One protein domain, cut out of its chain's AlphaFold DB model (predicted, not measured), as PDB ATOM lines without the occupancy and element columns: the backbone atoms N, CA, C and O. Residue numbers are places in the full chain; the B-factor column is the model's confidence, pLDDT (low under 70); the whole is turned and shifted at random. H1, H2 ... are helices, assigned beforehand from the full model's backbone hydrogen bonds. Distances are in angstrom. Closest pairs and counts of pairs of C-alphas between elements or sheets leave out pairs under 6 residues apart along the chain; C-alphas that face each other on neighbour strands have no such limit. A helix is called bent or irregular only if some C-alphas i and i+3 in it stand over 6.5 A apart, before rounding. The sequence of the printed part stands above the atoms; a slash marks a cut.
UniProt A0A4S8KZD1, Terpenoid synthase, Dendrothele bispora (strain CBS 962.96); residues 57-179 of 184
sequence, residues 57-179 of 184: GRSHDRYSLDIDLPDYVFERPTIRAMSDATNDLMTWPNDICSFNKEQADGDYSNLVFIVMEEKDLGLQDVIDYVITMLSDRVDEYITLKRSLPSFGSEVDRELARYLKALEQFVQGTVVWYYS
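This is residues 57 to 179 of the 184 residues of the protein "Terpenoid synthase" of Dendrothele bispora (strain CBS 962.96) (UniProt A0A4S8KZD1). Three long helices run along one axis, with H3 between H5 and H6 and touching both, while H5 and H6 stay apart from each other. The short helix H4 crosses H3 and H5 near one end, past which H3 kinks, and the small H1 and H2 lie toward the other end. The printed part has 123 residues with six named helices, H1 to H6 in order along the chain, and no named strand; the class is all helix. The whole is only just loose, close to compact, with a radius of gyration of the C-alphas of 16.8 A, and its outline is only just elongated, spanning 50 by 25 by 24 A.

H1 is residues 60 to 64, with C-alpha 60 at (196.697, 141.477, 129.929), and H2 is residues 71 to 74; they measure 6.1 A and 5.2 A from first to last C-alpha. H3, residues 77 to 105, is the longest helix by residues and measures 37.9 A, from C-alpha 77 at (189.494, 148.604, 114.851). It is irregular, with C-alphas 97 and 100 7.4 A apart, and has a kink of 59 degrees near residue 99. H4 is residues 111 to 119, 11.9 A long. H5 is residues 123 to 147, 36.1 A long. H6 is residues 153 to 178, 37.5 A long, ending at C-alpha 178 at (182.119, 121.725, 131.097).

H3 is the hub, and the helix packing is part aligned, part crossed: some touching helices run at a shallow tilt, others do not. H3 and H5 touch at a shallow tilt of 18 degrees, opposite ways; their closest C-alphas, those of Met 82 and Tyr 141, are 5.4 A apart. H6, with residues 166 to 177 alone, touches H3 at a shallow tilt of 12 degrees, the same way; the closest C-alphas, those of Met 90 and Val 170, are 5.9 A apart. H4 touches residues 92 to 99 of H3 alone, about perpendicular at 90 degrees; the C-alphas of Asp 95 and Leu 111 are closest, at 6.1 A. H4 also touches H5, at residues 123 to 130 of H5 alone and only just about perpendicular at 72 degrees; the closest C-alphas, those of Met 116 and Val 126, are 6.2 A apart. H2 is close to H3 but not clearly touching, the closest C-alphas being those of Phe 74 and Arg 80, 6.6 A apart. H1 is close to H6 but not clearly touching, with the C-alphas of Asp 61 and Tyr 162 closest, at 7.8 A. H1, H4, H5 and H6 have every O i to N i+4 pair within hydrogen-bond range, H3 has 20 of 25, and H2 is too short for such a pair.

The two C-alphas farthest apart are those of Ala 104 and Gly 152, at 52.2 A. The printed part has no cut. The link from H1 to H2 is short and the other four are tight. Mean pLDDT of the printed part is 75.3; residues 57 to 67, residue 108 and residues 169 to 179 are under 70.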
ATOM      1  N   GLY A  57     191.922 145.701 132.661       33.41
ATOM      2  CA  GLY A  57     191.893 144.590 131.699       33.41
ATOM      3  C   GLY A  57     191.991 144.967 130.215       33.41
ATOM      4  O   GLY A  57     191.270 144.402 129.410       33.41
ATOM      5  N   ARG A  58     192.867 145.904 129.826       37.66
ATOM      6  CA  ARG A  58     193.135 146.230 128.400       37.66
ATOM      7  C   ARG A  58     194.572 145.936 127.953       37.66
ATOM      8  O   ARG A  58     194.991 146.357 126.884       37.66
ATOM      9  N   SER A  59     195.350 145.281 128.811       35.03
ATOM     10  CA  SER A  59     196.801 145.095 128.638       35.03
ATOM     11  C   SER A  59     197.271 143.680 128.993       35.03
ATOM     12  O   SER A  59     198.469 143.429 129.050       35.03
ATOM     13  N   HIS A  60     196.353 142.770 129.327       40.91
ATOM     14  CA  HIS A  60     196.697 141.477 129.929       40.91
ATOM     15  C   HIS A  60     197.310 140.496 128.928       40.91
ATOM     16  O   HIS A  60     198.237 139.765 129.262       40.91
ATOM     17  N   ASP A  61     196.825 140.500 127.701       41.47
ATOM     18  CA  ASP A  61     197.197 139.606 126.608       41.47
ATOM     19  C   ASP A  61     198.600 139.894 126.044       41.47
ATOM     20  O   ASP A  61     199.402 138.976 125.883       41.47
ATOM     21  N   ARG A  62     198.956 141.170 125.850       36.19
ATOM     22  CA  ARG A  62     200.285 141.579 125.360       36.19
ATOM     23  C   ARG A  62     201.422 141.165 126.302       36.19
ATOM     24  O   ARG A  62     202.465 140.703 125.849       36.19
ATOM     25  N   TYR A  63     201.234 141.332 127.613       36.16
ATOM     26  CA  TYR A  63     202.295 141.104 128.604       36.16
ATOM     27  C   TYR A  63     202.354 139.672 129.148       36.16
ATOM     28  O   TYR A  63     203.386 139.283 129.686       36.16
ATOM     29  N   SER A  64     201.278 138.889 129.033       44.66
ATOM     30  CA  SER A  64     201.247 137.507 129.541       44.66
ATOM     31  C   SER A  64     201.877 136.485 128.589       44.66
ATOM     32  O   SER A  64     202.265 135.409 129.039       44.66
ATOM     33  N   LEU A  65     202.009 136.818 127.301       51.56
ATOM     34  CA  LEU A  65     202.420 135.879 126.247       51.56
ATOM     35  C   LEU A  65     203.787 136.184 125.611       51.56
ATOM     36  O   LEU A  65     204.182 135.474 124.685       51.56
ATOM     37  N   ASP A  66     204.494 137.216 126.090       60.66
ATOM     38  CA  ASP A  66     205.746 137.714 125.488       60.66
ATOM     39  C   ASP A  66     205.582 137.962 123.973       60.66
ATOM     40  O   ASP A  66     206.322 137.444 123.132       60.66
ATOM     41  N   ILE A  67     204.502 138.672 123.619       66.75
ATOM     42  CA  ILE A  67     204.146 138.987 122.234       66.75
ATOM     43  C   ILE A  67     204.573 140.418 121.936       66.75
ATOM     44  O   ILE A  67     204.011 141.379 122.471       66.75
ATOM     45  N   ASP A  68     205.537 140.550 121.030       72.38
ATOM     46  CA  ASP A  68     206.033 141.837 120.555       72.38
ATOM     47  C   ASP A  68     205.255 142.289 119.312       72.38
ATOM     48  O   ASP A  68     205.714 142.214 118.173       72.38
ATOM     49  N   LEU A  69     204.005 142.697 119.537       77.12
ATOM     50  CA  LEU A  69     203.161 143.299 118.509       77.12
ATOM     51  C   LEU A  69     203.247 144.832 118.581       77.12
ATOM     52  O   LEU A  69     203.054 145.400 119.664       77.12
ATOM     53  N   PRO A  70     203.473 145.523 117.446       81.88
ATOM     54  CA  PRO A  70     203.468 146.980 117.407       81.88
ATOM     55  C   PRO A  70     202.112 147.579 117.799       81.88
ATOM     56  O   PRO A  70     201.058 147.070 117.409       81.88
ATOM     57  N   ASP A  71     202.130 148.728 118.479       79.56
ATOM     58  CA  ASP A  71     200.909 149.399 118.959       79.56
ATOM     59  C   ASP A  71     199.924 149.710 117.819       79.56
ATOM     60  O   ASP A  71     198.721 149.505 117.966       79.56
ATOM     61  N   TYR A  72     200.424 150.089 116.634       82.12
ATOM     62  CA  TYR A  72     199.574 150.390 115.473       82.12
ATOM     63  C   TYR A  72     198.729 149.195 115.002       82.12
ATOM     64  O   TYR A  72     197.753 149.395 114.278       82.12
ATOM     65  N   VAL A  73     199.108 147.959 115.353       84.81
ATOM     66  CA  VAL A  73     198.329 146.747 115.062       84.81
ATOM     67  C   VAL A  73     197.199 146.605 116.077       84.81
ATOM     68  O   VAL A  73     196.054 146.415 115.678       84.81
ATOM     69  N   PHE A  74     197.479 146.789 117.370       75.81
ATOM     70  CA  PHE A  74     196.467 146.764 118.436       75.81
ATOM     71  C   PHE A  74     195.460 147.912 118.347       75.81
ATOM     72  O   PHE A  74     194.311 147.789 118.768       75.81
ATOM     73  N   GLU A  75     195.874 149.052 117.804       80.75
ATOM     74  CA  GLU A  75     194.986 150.193 117.611       80.75
ATOM     75  C   GLU A  75     194.017 150.013 116.437       80.75
ATOM     76  O   GLU A  75     193.052 150.775 116.320       80.75
ATOM     77  N   ARG A  76     194.220 148.987 115.597       83.25
ATOM     78  CA  ARG A  76     193.313 148.668 114.493       83.25
ATOM     79  C   ARG A  76     191.924 148.343 115.043       83.25
ATOM     80  O   ARG A  76     191.800 147.469 115.904       83.25
ATOM     81  N   PRO A  77     190.863 148.941 114.478       87.88
ATOM     82  CA  PRO A  77     189.494 148.604 114.851       87.88
ATOM     83  C   PRO A  77     189.187 147.106 114.734       87.88
ATOM     84  O   PRO A  77     188.487 146.567 115.579       87.88
ATOM     85  N   THR A  78     189.761 146.422 113.739       87.62
ATOM     86  CA  THR A  78     189.566 144.979 113.531       87.62
ATOM     87  C   THR A  78     190.132 144.137 114.672       87.62
ATOM     88  O   THR A  78     189.450 143.241 115.149       87.62
ATOM     89  N   ILE A  79     191.341 144.440 115.157       82.75
ATOM     90  CA  ILE A  79     191.969 143.702 116.266       82.75
ATOM     91  C   ILE A  79     191.246 143.967 117.588       82.75
ATOM     92  O   ILE A  79     191.043 143.045 118.378       82.75
ATOM     93  N   ARG A  80     190.788 145.205 117.802       80.94
ATOM     94  CA  ARG A  80     189.954 145.552 118.960       80.94
ATOM     95  C   ARG A  80     188.637 144.784 118.948       80.94
ATOM     96  O   ARG A  80     188.347 144.102 119.919       80.94
ATOM     97  N   ALA A  81     187.923 144.789 117.824       82.69
ATOM     98  CA  ALA A  81     186.670 144.054 117.681       82.69
ATOM     99  C   ALA A  81     186.850 142.537 117.888       82.69
ATOM    100  O   ALA A  81     186.018 141.897 118.522       82.69
ATOM    101  N   MET A  82     187.968 141.957 117.437       82.19
ATOM    102  CA  MET A  82     188.294 140.552 117.725       82.19
ATOM    103  C   MET A  82     188.530 140.291 119.220       82.19
ATOM    104  O   MET A  82     188.136 139.241 119.733       82.19
ATOM    105  N   SER A  83     189.163 141.234 119.919       78.31
ATOM    106  CA  SER A  83     189.407 141.148 121.365       78.31
ATOM    107  C   SER A  83     188.104 141.271 122.154       78.31
ATOM    108  O   SER A  83     187.867 140.485 123.068       78.31
ATOM    109  N   ASP A  84     187.240 142.206 121.760       79.25
ATOM    110  CA  ASP A  84     185.916 142.409 122.348       79.25
ATOM    111  C   ASP A  84     185.040 141.161 122.153       79.25
ATOM    112  O   ASP A  84     184.512 140.627 123.125       79.25
ATOM    113  N   ALA A  85     184.994 140.604 120.936       77.19
ATOM    114  CA  ALA A  85     184.282 139.354 120.666       77.19
ATOM    115  C   ALA A  85     184.823 138.182 121.502       77.19
ATOM    116  O   ALA A  85     184.050 137.378 122.014       77.19
ATOM    117  N   THR A  86     186.144 138.090 121.687       74.44
ATOM    118  CA  THR A  86     186.752 137.069 122.558       74.44
ATOM    119  C   THR A  86     186.313 137.258 124.011       74.44
ATOM    120  O   THR A  86     185.986 136.279 124.674       74.44
ATOM    121  N   ASN A  87     186.286 138.497 124.509       76.19
ATOM    122  CA  ASN A  87     185.827 138.808 125.861       76.19
ATOM    123  C   ASN A  87     184.375 138.356 126.071       76.19
ATOM    124  O   ASN A  87     184.112 137.564 126.974       76.19
ATOM    125  N   ASP A  88     183.481 138.747 125.162       78.88
ATOM    126  CA  ASP A  88     182.067 138.359 125.170       78.88
ATOM    127  C   ASP A  88     181.890 136.827 125.194       78.88
ATOM    128  O   ASP A  88     181.133 136.286 126.007       78.88
ATOM    129  N   LEU A  89     182.662 136.106 124.368       72.69
ATOM    130  CA  LEU A  89     182.670 134.636 124.301       72.69
ATOM    131  C   LEU A  89     183.119 133.952 125.601       72.69
ATOM    132  O   LEU A  89     182.902 132.752 125.765       72.69
ATOM    133  N   MET A  90     183.747 134.678 126.526       72.44
ATOM    134  CA  MET A  90     184.190 134.151 127.819       72.44
ATOM    135  C   MET A  90     183.302 134.590 128.975       72.44
ATOM    136  O   MET A  90     183.088 133.808 129.909       72.44
ATOM    137  N   THR A  91     182.793 135.821 128.917       75.69
ATOM    138  CA  THR A  91     181.978 136.418 129.974       75.69
ATOM    139  C   THR A  91     180.532 135.962 129.906       75.69
ATOM    140  O   THR A  91     179.998 135.531 130.916       75.69
ATOM    141  N   TRP A  92     179.888 135.959 128.738       80.00
ATOM    142  CA  TRP A  92     178.457 135.631 128.671       80.00
ATOM    143  C   TRP A  92     178.128 134.175 129.037       80.00
ATOM    144  O   TRP A  92     177.099 133.943 129.671       80.00
ATOM    145  N   PRO A  93     178.976 133.167 128.739       76.69
ATOM    146  CA  PRO A  93     178.755 131.826 129.271       76.69
ATOM    147  C   PRO A  93     178.896 131.767 130.797       76.69
ATOM    148  O   PRO A  93     178.231 130.946 131.428       76.69
ATOM    149  N   ASN A  94     179.722 132.640 131.398       76.50
ATOM    150  CA  ASN A  94     179.795 132.780 132.854       76.50
ATOM    151  C   ASN A  94     178.426 133.159 133.406       76.50
ATOM    152  O   ASN A  94     177.913 132.438 134.254       76.50
ATOM    153  N   ASP A  95     177.841 134.215 132.842       77.88
ATOM    154  CA  ASP A  95     176.561 134.777 133.252       77.88
ATOM    155  C   ASP A  95     175.440 133.734 133.167       77.88
ATOM    156  O   ASP A  95     174.653 133.597 134.101       77.88
ATOM    157  N   ILE A  96     175.407 132.917 132.104       75.69
ATOM    158  CA  ILE A  96     174.451 131.801 131.990       75.69
ATOM    159  C   ILE A  96     174.666 130.779 133.117       75.69
ATOM    160  O   ILE A  96     173.714 130.362 133.781       75.69
ATOM    161  N   CYS A  97     175.910 130.346 133.337       72.94
ATOM    162  CA  CYS A  97     176.222 129.318 134.329       72.94
ATOM    163  C   CYS A  97     176.049 129.803 135.778       72.94
ATOM    164  O   CYS A  97     175.738 128.997 136.661       72.94
ATOM    165  N   SER A  98     176.273 131.089 136.044       77.69
ATOM    166  CA  SER A  98     176.188 131.692 137.372       77.69
ATOM    167  C   SER A  98     174.797 132.237 137.697       77.69
ATOM    168  O   SER A  98     174.493 132.375 138.884       77.69
ATOM    169  N   PHE A  99     173.927 132.447 136.699       75.88
ATOM    170  CA  PHE A  99     172.602 133.066 136.844       75.88
ATOM    171  C   PHE A  99     171.798 132.530 138.034       75.88
ATOM    172  O   PHE A  99     171.329 133.292 138.873       75.88
ATOM    173  N   ASN A 100     171.677 131.204 138.166       74.00
ATOM    174  CA  ASN A 100     170.894 130.594 139.249       74.00
ATOM    175  C   ASN A 100     171.439 130.895 140.647       74.00
ATOM    176  O   ASN A 100     170.680 130.941 141.615       74.00
ATOM    177  N   LYS A 101     172.754 131.076 140.759       74.19
ATOM    178  CA  LYS A 101     173.390 131.480 142.006       74.19
ATOM    179  C   LYS A 101     173.197 132.978 142.239       74.19
ATOM    180  O   LYS A 101     172.775 133.361 143.323       74.19
ATOM    181  N   GLU A 102     173.476 133.801 141.237       73.31
ATOM    182  CA  GLU A 102     173.428 135.263 141.344       73.31
ATOM    183  C   GLU A 102     172.011 135.773 141.618       73.31
ATOM    184  O   GLU A 102     171.827 136.589 142.519       73.31
ATOM    185  N   GLN A 103     170.987 135.178 140.988       74.94
ATOM    186  CA  GLN A 103     169.590 135.492 141.308       74.94
ATOM    187  C   GLN A 103     169.235 135.206 142.766       74.94
ATOM    188  O   GLN A 103     168.478 135.950 143.386       74.94
ATOM    189  N   ALA A 104     169.772 134.117 143.320       72.19
ATOM    190  CA  ALA A 104     169.483 133.699 144.684       72.19
ATOM    191  C   ALA A 104     170.211 134.578 145.710       72.19
ATOM    192  O   ALA A 104     169.722 134.740 146.829       72.19
ATOM    193  N   ASP A 105     171.353 135.140 145.313       76.19
ATOM    194  CA  ASP A 105     172.172 136.049 146.113       76.19
ATOM    195  C   ASP A 105     171.749 137.529 145.944       76.19
ATOM    196  O   ASP A 105     172.232 138.389 146.683       76.19
ATOM    197  N   GLY A 106     170.816 137.829 145.030       70.44
ATOM    198  CA  GLY A 106     170.331 139.185 144.750       70.44
ATOM    199  C   GLY A 106     171.319 140.048 143.957       70.44
ATOM    200  O   GLY A 106     171.247 141.276 144.036       70.44
ATOM    201  N   ASP A 107     172.252 139.426 143.230       70.81
ATOM    202  CA  ASP A 107     173.146 140.114 142.299       70.81
ATOM    203  C   ASP A 107     172.509 140.139 140.907       70.81
ATOM    204  O   ASP A 107     172.295 139.102 140.279       70.81
ATOM    205  N   TYR A 108     172.178 141.341 140.443       66.81
ATOM    206  CA  TYR A 108     171.523 141.569 139.154       66.81
ATOM    207  C   TYR A 108     172.508 142.030 138.070       66.81
ATOM    208  O   TYR A 108     172.091 142.399 136.974       66.81
ATOM    209  N   SER A 109     173.813 142.009 138.356       73.62
ATOM    210  CA  SER A 109     174.876 142.384 137.414       73.62
ATOM    211  C   SER A 109     175.187 141.249 136.429       73.62
ATOM    212  O   SER A 109     176.340 140.861 136.276       73.62
ATOM    213  N   ASN A 110     174.160 140.702 135.776       78.69
ATOM    214  CA  ASN A 110     174.246 139.517 134.919       78.69
ATOM    215  C   ASN A 110     173.488 139.752 133.606       78.69
ATOM    216  O   ASN A 110     172.356 140.247 133.620       78.69
ATOM    217  N   LEU A 111     174.077 139.363 132.472       79.19
ATOM    218  CA  LEU A 111     173.465 139.539 131.154       79.19
ATOM    219  C   LEU A 111     172.072 138.903 131.040       79.19
ATOM    220  O   LEU A 111     171.189 139.498 130.427       79.19
ATOM    221  N   VAL A 112     171.849 137.727 131.634       78.19
ATOM    222  CA  VAL A 112     170.553 137.029 131.581       78.19
ATOM    223  C   VAL A 112     169.464 137.897 132.207       78.19
ATOM    224  O   VAL A 112     168.413 138.083 131.600       78.19
ATOM    225  N   PHE A 113     169.729 138.506 133.365       75.00
ATOM    226  CA  PHE A 113     168.779 139.424 133.999       75.00
ATOM    227  C   PHE A 113     168.472 140.640 133.132       75.00
ATOM    228  O   PHE A 113     167.308 140.993 132.959       75.00
ATOM    229  N   ILE A 114     169.513 141.255 132.568       80.19
ATOM    230  CA  ILE A 114     169.371 142.443 131.723       80.19
ATOM    231  C   ILE A 114     168.504 142.121 130.502       80.19
ATOM    232  O   ILE A 114     167.590 142.871 130.183       80.19
ATOM    233  N   VAL A 115     168.749 140.991 129.834       78.12
ATOM    234  CA  VAL A 115     167.975 140.591 128.652       78.12
ATOM    235  C   VAL A 115     166.537 140.220 129.017       78.12
ATOM    236  O   VAL A 115     165.631 140.556 128.255       78.12
ATOM    237  N   MET A 116     166.316 139.554 130.156       78.62
ATOM    238  CA  MET A 116     164.966 139.228 130.634       78.62
ATOM    239  C   MET A 116     164.126 140.495 130.810       78.62
ATOM    240  O   MET A 116     163.013 140.547 130.295       78.62
ATOM    241  N   GLU A 117     164.679 141.515 131.469       81.25
ATOM    242  CA  GLU A 117     163.979 142.781 131.726       81.25
ATOM    243  C   GLU A 117     163.797 143.611 130.447       81.25
ATOM    244  O   GLU A 117     162.696 144.062 130.142       81.25
ATOM    245  N   GLU A 118     164.856 143.781 129.649       84.19
ATOM    246  CA  GLU A 118     164.826 144.634 128.452       84.19
ATOM    247  C   GLU A 118     163.934 144.078 127.332       84.19
ATOM    248  O   GLU A 118     163.462 144.834 126.477       84.19
ATOM    249  N   LYS A 119     163.738 142.755 127.281       79.31
ATOM    250  CA  LYS A 119     162.979 142.093 126.208       79.31
ATOM    251  C   LYS A 119     161.662 141.472 126.653       79.31
ATOM    252  O   LYS A 119     160.954 140.969 125.782       79.31
ATOM    253  N   ASP A 120     161.343 141.513 127.945       84.69
ATOM    254  CA  ASP A 120     160.169 140.856 128.531       84.69
ATOM    255  C   ASP A 120     160.090 139.367 128.135       84.69
ATOM    256  O   ASP A 120     159.109 138.879 127.572       84.69
ATOM    257  N   LEU A 121     161.198 138.650 128.354       82.25
ATOM    258  CA  LEU A 121     161.364 137.251 127.954       82.25
ATOM    259  C   LEU A 121     161.474 136.315 129.160       82.25
ATOM    260  O   LEU A 121     162.064 136.639 130.193       82.25
ATOM    261  N   GLY A 122     160.955 135.096 128.992       79.50
ATOM    262  CA  GLY A 122     161.173 134.008 129.940       79.50
ATOM    263  C   GLY A 122     162.615 133.489 129.901       79.50
ATOM    264  O   GLY A 122     163.330 133.660 128.917       79.50
ATOM    265  N   LEU A 123     163.039 132.797 130.965       79.44
ATOM    266  CA  LEU A 123     164.422 132.326 131.124       79.44
ATOM    267  C   LEU A 123     164.939 131.513 129.924       79.44
ATOM    268  O   LEU A 123     166.059 131.737 129.480       79.44
ATOM    269  N   GLN A 124     164.142 130.576 129.402       80.00
ATOM    270  CA  GLN A 124     164.572 129.746 128.272       80.00
ATOM    271  C   GLN A 124     164.764 130.580 126.999       80.00
ATOM    272  O   GLN A 124     165.784 130.432 126.335       80.00
ATOM    273  N   ASP A 125     163.841 131.502 126.710       77.06
ATOM    274  CA  ASP A 125     163.935 132.383 125.542       77.06
ATOM    275  C   ASP A 125     165.155 133.312 125.641       77.06
ATOM    276  O   ASP A 125     165.812 133.600 124.640       77.06
ATOM    277  N   VAL A 126     165.511 133.747 126.855       80.00
ATOM    278  CA  VAL A 126     166.740 134.515 127.095       80.00
ATOM    279  C   VAL A 126     167.993 133.674 126.909       80.00
ATOM    280  O   VAL A 126     168.943 134.150 126.294       80.00
ATOM    281  N   ILE A 127     168.017 132.436 127.402       79.00
ATOM    282  CA  ILE A 127     169.152 131.535 127.177       79.00
ATOM    283  C   ILE A 127     169.351 131.318 125.671       79.00
ATOM    284  O   ILE A 127     170.465 131.490 125.178       79.00
ATOM    285  N   ASP A 128     168.281 131.030 124.928       76.94
ATOM    286  CA  ASP A 128     168.331 130.840 123.474       76.94
ATOM    287  C   ASP A 128     168.793 132.118 122.747       76.94
ATOM    288  O   ASP A 128     169.587 132.066 121.798       76.94
ATOM    289  N   TYR A 129     168.363 133.287 123.230       78.81
ATOM    290  CA  TYR A 129     168.818 134.580 122.728       78.81
ATOM    291  C   TYR A 129     170.318 134.809 122.965       78.81
ATOM    292  O   TYR A 129     171.040 135.142 122.024       78.81
ATOM    293  N   VAL A 130     170.820 134.591 124.185       78.12
ATOM    294  CA  VAL A 130     172.248 134.765 124.503       78.12
ATOM    295  C   VAL A 130     173.107 133.739 123.753       78.12
ATOM    296  O   VAL A 130     174.196 134.075 123.290       78.12
ATOM    297  N   ILE A 131     172.614 132.513 123.542       77.06
ATOM    298  CA  ILE A 131     173.279 131.514 122.686       77.06
ATOM    299  C   ILE A 131     173.396 132.024 121.244       77.06
ATOM    300  O   ILE A 131     174.454 131.881 120.633       77.06
ATOM    301  N   THR A 132     172.351 132.666 120.717       80.50
ATOM    302  CA  THR A 132     172.389 133.277 119.379       80.50
ATOM    303  C   THR A 132     173.422 134.407 119.323       80.50
ATOM    304  O   THR A 132     174.246 134.432 118.413       80.50
ATOM    305  N   MET A 133     173.475 135.276 120.340       85.69
ATOM    306  CA  MET A 133     174.501 136.325 120.434       85.69
ATOM    307  C   MET A 133     175.924 135.748 120.463       85.69
ATOM    308  O   MET A 133     176.827 136.291 119.828       85.69
ATOM    309  N   LEU A 134     176.143 134.640 121.181       79.38
ATOM    310  CA  LEU A 134     177.433 133.945 121.196       79.38
ATOM    311  C   LEU A 134     177.806 133.422 119.804       79.38
ATOM    312  O   LEU A 134     178.954 133.576 119.390       79.38
ATOM    313  N   SER A 135     176.855 132.839 119.067       78.44
ATOM    314  CA  SER A 135     177.081 132.413 117.679       78.44
ATOM    315  C   SER A 135     177.470 133.588 116.777       78.44
ATOM    316  O   SER A 135     178.473 133.494 116.069       78.44
ATOM    317  N   ASP A 136     176.772 134.720 116.887       81.12
ATOM    318  CA  ASP A 136     177.084 135.926 116.113       81.12
ATOM    319  C   ASP A 136     178.504 136.447 116.403       81.12
ATOM    320  O   ASP A 136     179.222 136.857 115.489       81.12
ATOM    321  N   ARG A 137     178.961 136.390 117.664       83.31
ATOM    322  CA  ARG A 137     180.342 136.751 118.043       83.31
ATOM    323  C   ARG A 137     181.388 135.821 117.436       83.31
ATOM    324  O   ARG A 137     182.446 136.299 117.021       83.31
ATOM    325  N   VAL A 138     181.116 134.516 117.356       79.19
ATOM    326  CA  VAL A 138     182.017 133.563 116.683       79.19
ATOM    327  C   VAL A 138     182.127 133.890 115.193       79.19
ATOM    328  O   VAL A 138     183.240 133.979 114.664       79.19
ATOM    329  N   ASP A 139     180.997 134.110 114.523       79.19
ATOM    330  CA  ASP A 139     180.963 134.415 113.090       79.19
ATOM    331  C   ASP A 139     181.644 135.751 112.769       79.19
ATOM    332  O   ASP A 139     182.403 135.859 111.794       79.19
ATOM    333  N   GLU A 140     181.448 136.756 113.622       83.06
ATOM    334  CA  GLU A 140     182.149 138.033 113.538       83.06
ATOM    335  C   GLU A 140     183.660 137.856 113.698       83.06
ATOM    336  O   GLU A 140     184.417 138.324 112.846       83.06
ATOM    337  N   TYR A 141     184.122 137.128 114.722       81.88
ATOM    338  CA  TYR A 141     185.550 136.870 114.927       81.88
ATOM    339  C   TYR A 141     186.187 136.180 113.710       81.88
ATOM    340  O   TYR A 141     187.257 136.586 113.245       81.88
ATOM    341  N   ILE A 142     185.523 135.163 113.145       82.62
ATOM    342  CA  ILE A 142     185.995 134.449 111.947       82.62
ATOM    343  C   ILE A 142     186.068 135.394 110.742       82.62
ATOM    344  O   ILE A 142     187.049 135.370 109.990       82.62
ATOM    345  N   THR A 143     185.049 136.230 110.555       87.19
ATOM    346  CA  THR A 143     184.986 137.204 109.459       87.19
ATOM    347  C   THR A 143     186.090 138.250 109.589       87.19
ATOM    348  O   THR A 143     186.829 138.488 108.630       87.19
ATOM    349  N   LEU A 144     186.276 138.809 110.787       87.31
ATOM    350  CA  LEU A 144     187.332 139.769 111.087       87.31
ATOM    351  C   LEU A 144     188.712 139.166 110.829       87.31
ATOM    352  O   LEU A 144     189.501 139.766 110.101       87.31
ATOM    353  N   LYS A 145     188.966 137.945 111.319       89.00
ATOM    354  CA  LYS A 145     190.231 137.230 111.105       89.00
ATOM    355  C   LYS A 145     190.556 137.056 109.621       89.00
ATOM    356  O   LYS A 145     191.700 137.242 109.221       89.00
ATOM    357  N   ARG A 146     189.556 136.722 108.796       90.69
ATOM    358  CA  ARG A 146     189.708 136.580 107.333       90.69
ATOM    359  C   ARG A 146     189.952 137.912 106.622       90.69
ATOM    360  O   ARG A 146     190.542 137.914 105.548       90.69
ATOM    361  N   SER A 147     189.488 139.018 107.198       92.56
ATOM    362  CA  SER A 147     189.623 140.363 106.627       92.56
ATOM    363  C   SER A 147     190.941 141.065 106.971       92.56
ATOM    364  O   SER A 147     191.187 142.169 106.481       92.56
ATOM    365  N   LEU A 148     191.783 140.461 107.819       91.50
ATOM    366  CA  LEU A 148     193.030 141.082 108.254       91.50
ATOM    367  C   LEU A 148     193.984 141.290 107.068       91.50
ATOM    368  O   LEU A 148     194.280 140.335 106.345       91.50
ATOM    369  N   PRO A 149     194.496 142.517 106.864       92.56
ATOM    370  CA  PRO A 149     195.554 142.737 105.893       92.56
ATOM    371  C   PRO A 149     196.866 142.137 106.413       92.56
ATOM    372  O   PRO A 149     197.043 141.962 107.617       92.56
ATOM    373  N   SER A 150     197.811 141.880 105.510       92.69
ATOM    374  CA  SER A 150     199.192 141.602 105.914       92.69
ATOM    375  C   SER A 150     199.854 142.885 106.423       92.69
ATOM    376  O   SER A 150     199.719 143.952 105.816       92.69
ATOM    377  N   PHE A 151     200.583 142.776 107.531       91.25
ATOM    378  CA  PHE A 151     201.364 143.847 108.150       91.25
ATOM    379  C   PHE A 151     202.876 143.661 107.958       91.25
ATOM    380  O   PHE A 151     203.663 144.445 108.488       91.25
ATOM    381  N   GLY A 152     203.277 142.646 107.190       94.00
ATOM    382  CA  GLY A 152     204.658 142.201 107.040       94.00
ATOM    383  C   GLY A 152     204.900 140.892 107.785       94.00
ATOM    384  O   GLY A 152     204.313 140.638 108.832       94.00
ATOM    385  N   SER A 153     205.783 140.051 107.247       92.31
ATOM    386  CA  SER A 153     205.939 138.650 107.667       92.31
ATOM    387  C   SER A 153     206.246 138.452 109.155       92.31
ATOM    388  O   SER A 153     205.768 137.491 109.753       92.31
ATOM    389  N   GLU A 154     207.038 139.338 109.758       91.00
ATOM    390  CA  GLU A 154     207.365 139.278 111.184       91.00
ATOM    391  C   GLU A 154     206.159 139.629 112.061       91.00
ATOM    392  O   GLU A 154     205.804 138.866 112.958       91.00
ATOM    393  N   VAL A 155     205.472 140.725 111.742       90.81
ATOM    394  CA  VAL A 155     204.279 141.178 112.469       90.81
ATOM    395  C   VAL A 155     203.132 140.181 112.309       90.81
ATOM    396  O   VAL A 155     202.460 139.862 113.285       90.81
ATOM    397  N   ASP A 156     202.943 139.630 111.110       92.19
ATOM    398  CA  ASP A 156     201.918 138.620 110.835       92.19
ATOM    399  C   ASP A 156     202.157 137.331 111.637       92.19
ATOM    400  O   ASP A 156     201.202 136.694 112.090       92.19
ATOM    401  N   ARG A 157     203.424 136.954 111.868       90.38
ATOM    402  CA  ARG A 157     203.778 135.801 112.708       90.38
ATOM    403  C   ARG A 157     203.395 136.034 114.168       90.38
ATOM    404  O   ARG A 157     202.783 135.158 114.780       90.38
ATOM    405  N   GLU A 158     203.736 137.194 114.723       85.62
ATOM    406  CA  GLU A 158     203.384 137.534 116.108       85.62
ATOM    407  C   GLU A 158     201.871 137.725 116.278       85.62
ATOM    408  O   GLU A 158     201.289 137.256 117.258       85.62
ATOM    409  N   LEU A 159     201.199 138.294 115.274       88.25
ATOM    410  CA  LEU A 159     199.744 138.403 115.233       88.25
ATOM    411  C   LEU A 159     199.071 137.029 115.227       88.25
ATOM    412  O   LEU A 159     198.118 136.801 115.967       88.25
ATOM    413  N   ALA A 160     199.584 136.075 114.451       88.06
ATOM    414  CA  ALA A 160     199.058 134.714 114.452       88.06
ATOM    415  C   ALA A 160     199.203 134.035 115.827       88.06
ATOM    416  O   ALA A 160     198.273 133.353 116.265       88.06
ATOM    417  N   ARG A 161     200.330 134.242 116.528       84.25
ATOM    418  CA  ARG A 161     200.532 133.746 117.905       84.25
ATOM    419  C   ARG A 161     199.521 134.354 118.873       84.25
ATOM    420  O   ARG A 161     198.927 133.626 119.665       84.25
ATOM    421  N   TYR A 162     199.298 135.660 118.771       80.81
ATOM    422  CA  TYR A 162     198.320 136.386 119.573       80.81
ATOM    423  C   TYR A 162     196.899 135.850 119.391       80.81
ATOM    424  O   TYR A 162     196.261 135.432 120.356       80.81
ATOM    425  N   LEU A 163     196.433 135.767 118.143       82.88
ATOM    426  CA  LEU A 163     195.099 135.257 117.828       82.88
ATOM    427  C   LEU A 163     194.924 133.803 118.275       82.88
ATOM    428  O   LEU A 163     193.864 133.421 118.767       82.88
ATOM    429  N   LYS A 164     195.977 132.987 118.150       80.56
ATOM    430  CA  LYS A 164     195.947 131.606 118.629       80.56
ATOM    431  C   LYS A 164     195.773 131.531 120.145       80.56
ATOM    432  O   LYS A 164     195.051 130.659 120.621       80.56
ATOM    433  N   ALA A 165     196.416 132.424 120.890       75.12
ATOM    434  CA  ALA A 165     196.284 132.466 122.338       75.12
ATOM    435  C   ALA A 165     194.882 132.911 122.779       75.12
ATOM    436  O   ALA A 165     194.325 132.298 123.687       75.12
ATOM    437  N   LEU A 166     194.276 133.894 122.100       76.00
ATOM    438  CA  LEU A 166     192.875 134.273 122.335       76.00
ATOM    439  C   LEU A 166     191.932 133.078 122.130       76.00
ATOM    440  O   LEU A 166     191.126 132.760 123.002       76.00
ATOM    441  N   GLU A 167     192.092 132.351 121.023       77.69
ATOM    442  CA  GLU A 167     191.297 131.150 120.730       77.69
ATOM    443  C   GLU A 167     191.478 130.058 121.792       77.69
ATOM    444  O   GLU A 167     190.507 129.431 122.217       77.69
ATOM    445  N   GLN A 168     192.710 129.837 122.256       74.06
ATOM    446  CA  GLN A 168     192.995 128.889 123.336       74.06
ATOM    447  C   GLN A 168     192.373 129.322 124.663       74.06
ATOM    448  O   GLN A 168     191.937 128.471 125.434       74.06
ATOM    449  N   PHE A 169     192.311 130.625 124.930       66.81
ATOM    450  CA  PHE A 169     191.714 131.157 126.146       66.81
ATOM    451  C   PHE A 169     190.189 130.964 126.151       66.81
ATOM    452  O   PHE A 169     189.638 130.467 127.137       66.81
ATOM    453  N   VAL A 170     189.518 131.203 125.017       65.50
ATOM    454  CA  VAL A 170     188.091 130.869 124.837       65.50
ATOM    455  C   VAL A 170     187.856 129.367 125.024       65.50
ATOM    456  O   VAL A 170     186.991 128.968 125.802       65.50
ATOM    457  N   GLN A 171     188.665 128.516 124.383       65.88
ATOM    458  CA  GLN A 171     188.559 127.058 124.520       65.88
ATOM    459  C   GLN A 171     188.766 126.590 125.964       65.88
ATOM    460  O   GLN A 171     188.010 125.756 126.456       65.88
ATOM    461  N   GLY A 172     189.771 127.130 126.656       59.72
ATOM    462  CA  GLY A 172     190.035 126.817 128.057       59.72
ATOM    463  C   GLY A 172     188.868 127.206 128.961       59.72
ATOM    464  O   GLY A 172     188.502 126.438 129.847       59.72
ATOM    465  N   THR A 173     188.245 128.352 128.693       59.38
ATOM    466  CA  THR A 173     187.074 128.840 129.433       59.38
ATOM    467  C   THR A 173     185.872 127.916 129.230       59.38
ATOM    468  O   THR A 173     185.266 127.473 130.203       59.38
ATOM    469  N   VAL A 174     185.600 127.518 127.983       59.44
ATOM    470  CA  VAL A 174     184.597 126.493 127.643       59.44
ATOM    471  C   VAL A 174     184.880 125.204 128.418       59.44
ATOM    472  O   VAL A 174     184.045 124.766 129.204       59.44
ATOM    473  N   VAL A 175     186.077 124.625 128.288       58.06
ATOM    474  CA  VAL A 175     186.446 123.384 128.992       58.06
ATOM    475  C   VAL A 175     186.279 123.518 130.504       58.06
ATOM    476  O   VAL A 175     185.811 122.579 131.140       58.06
ATOM    477  N   TRP A 176     186.615 124.665 131.094       57.66
ATOM    478  CA  TRP A 176     186.444 124.901 132.525       57.66
ATOM    479  C   TRP A 176     184.973 124.868 132.963       57.66
ATOM    480  O   TRP A 176     184.677 124.297 134.012       57.66
ATOM    481  N   TYR A 177     184.055 125.408 132.156       57.47
ATOM    482  CA  TYR A 177     182.616 125.319 132.427       57.47
ATOM    483  C   TYR A 177     182.081 123.883 132.310       57.47
ATOM    484  O   TYR A 177     181.223 123.490 133.099       57.47
ATOM    485  N   TYR A 178     182.597 123.091 131.363       42.44
ATOM    486  CA  TYR A 178     182.119 121.725 131.097       42.44
ATOM    487  C   TYR A 178     182.845 120.630 131.882       42.44
ATOM    488  O   TYR A 178     182.366 119.496 131.938       42.44
ATOM    489  N   SER A 179     184.005 120.922 132.475       41.31
ATOM    490  CA  SER A 179     184.758 119.919 133.216       41.31
ATOM    491  C   SER A 179     184.038 119.607 134.533       41.31
ATOM    492  O   SER A 179     183.806 120.519 135.334       41.31
TER     493      SER A 179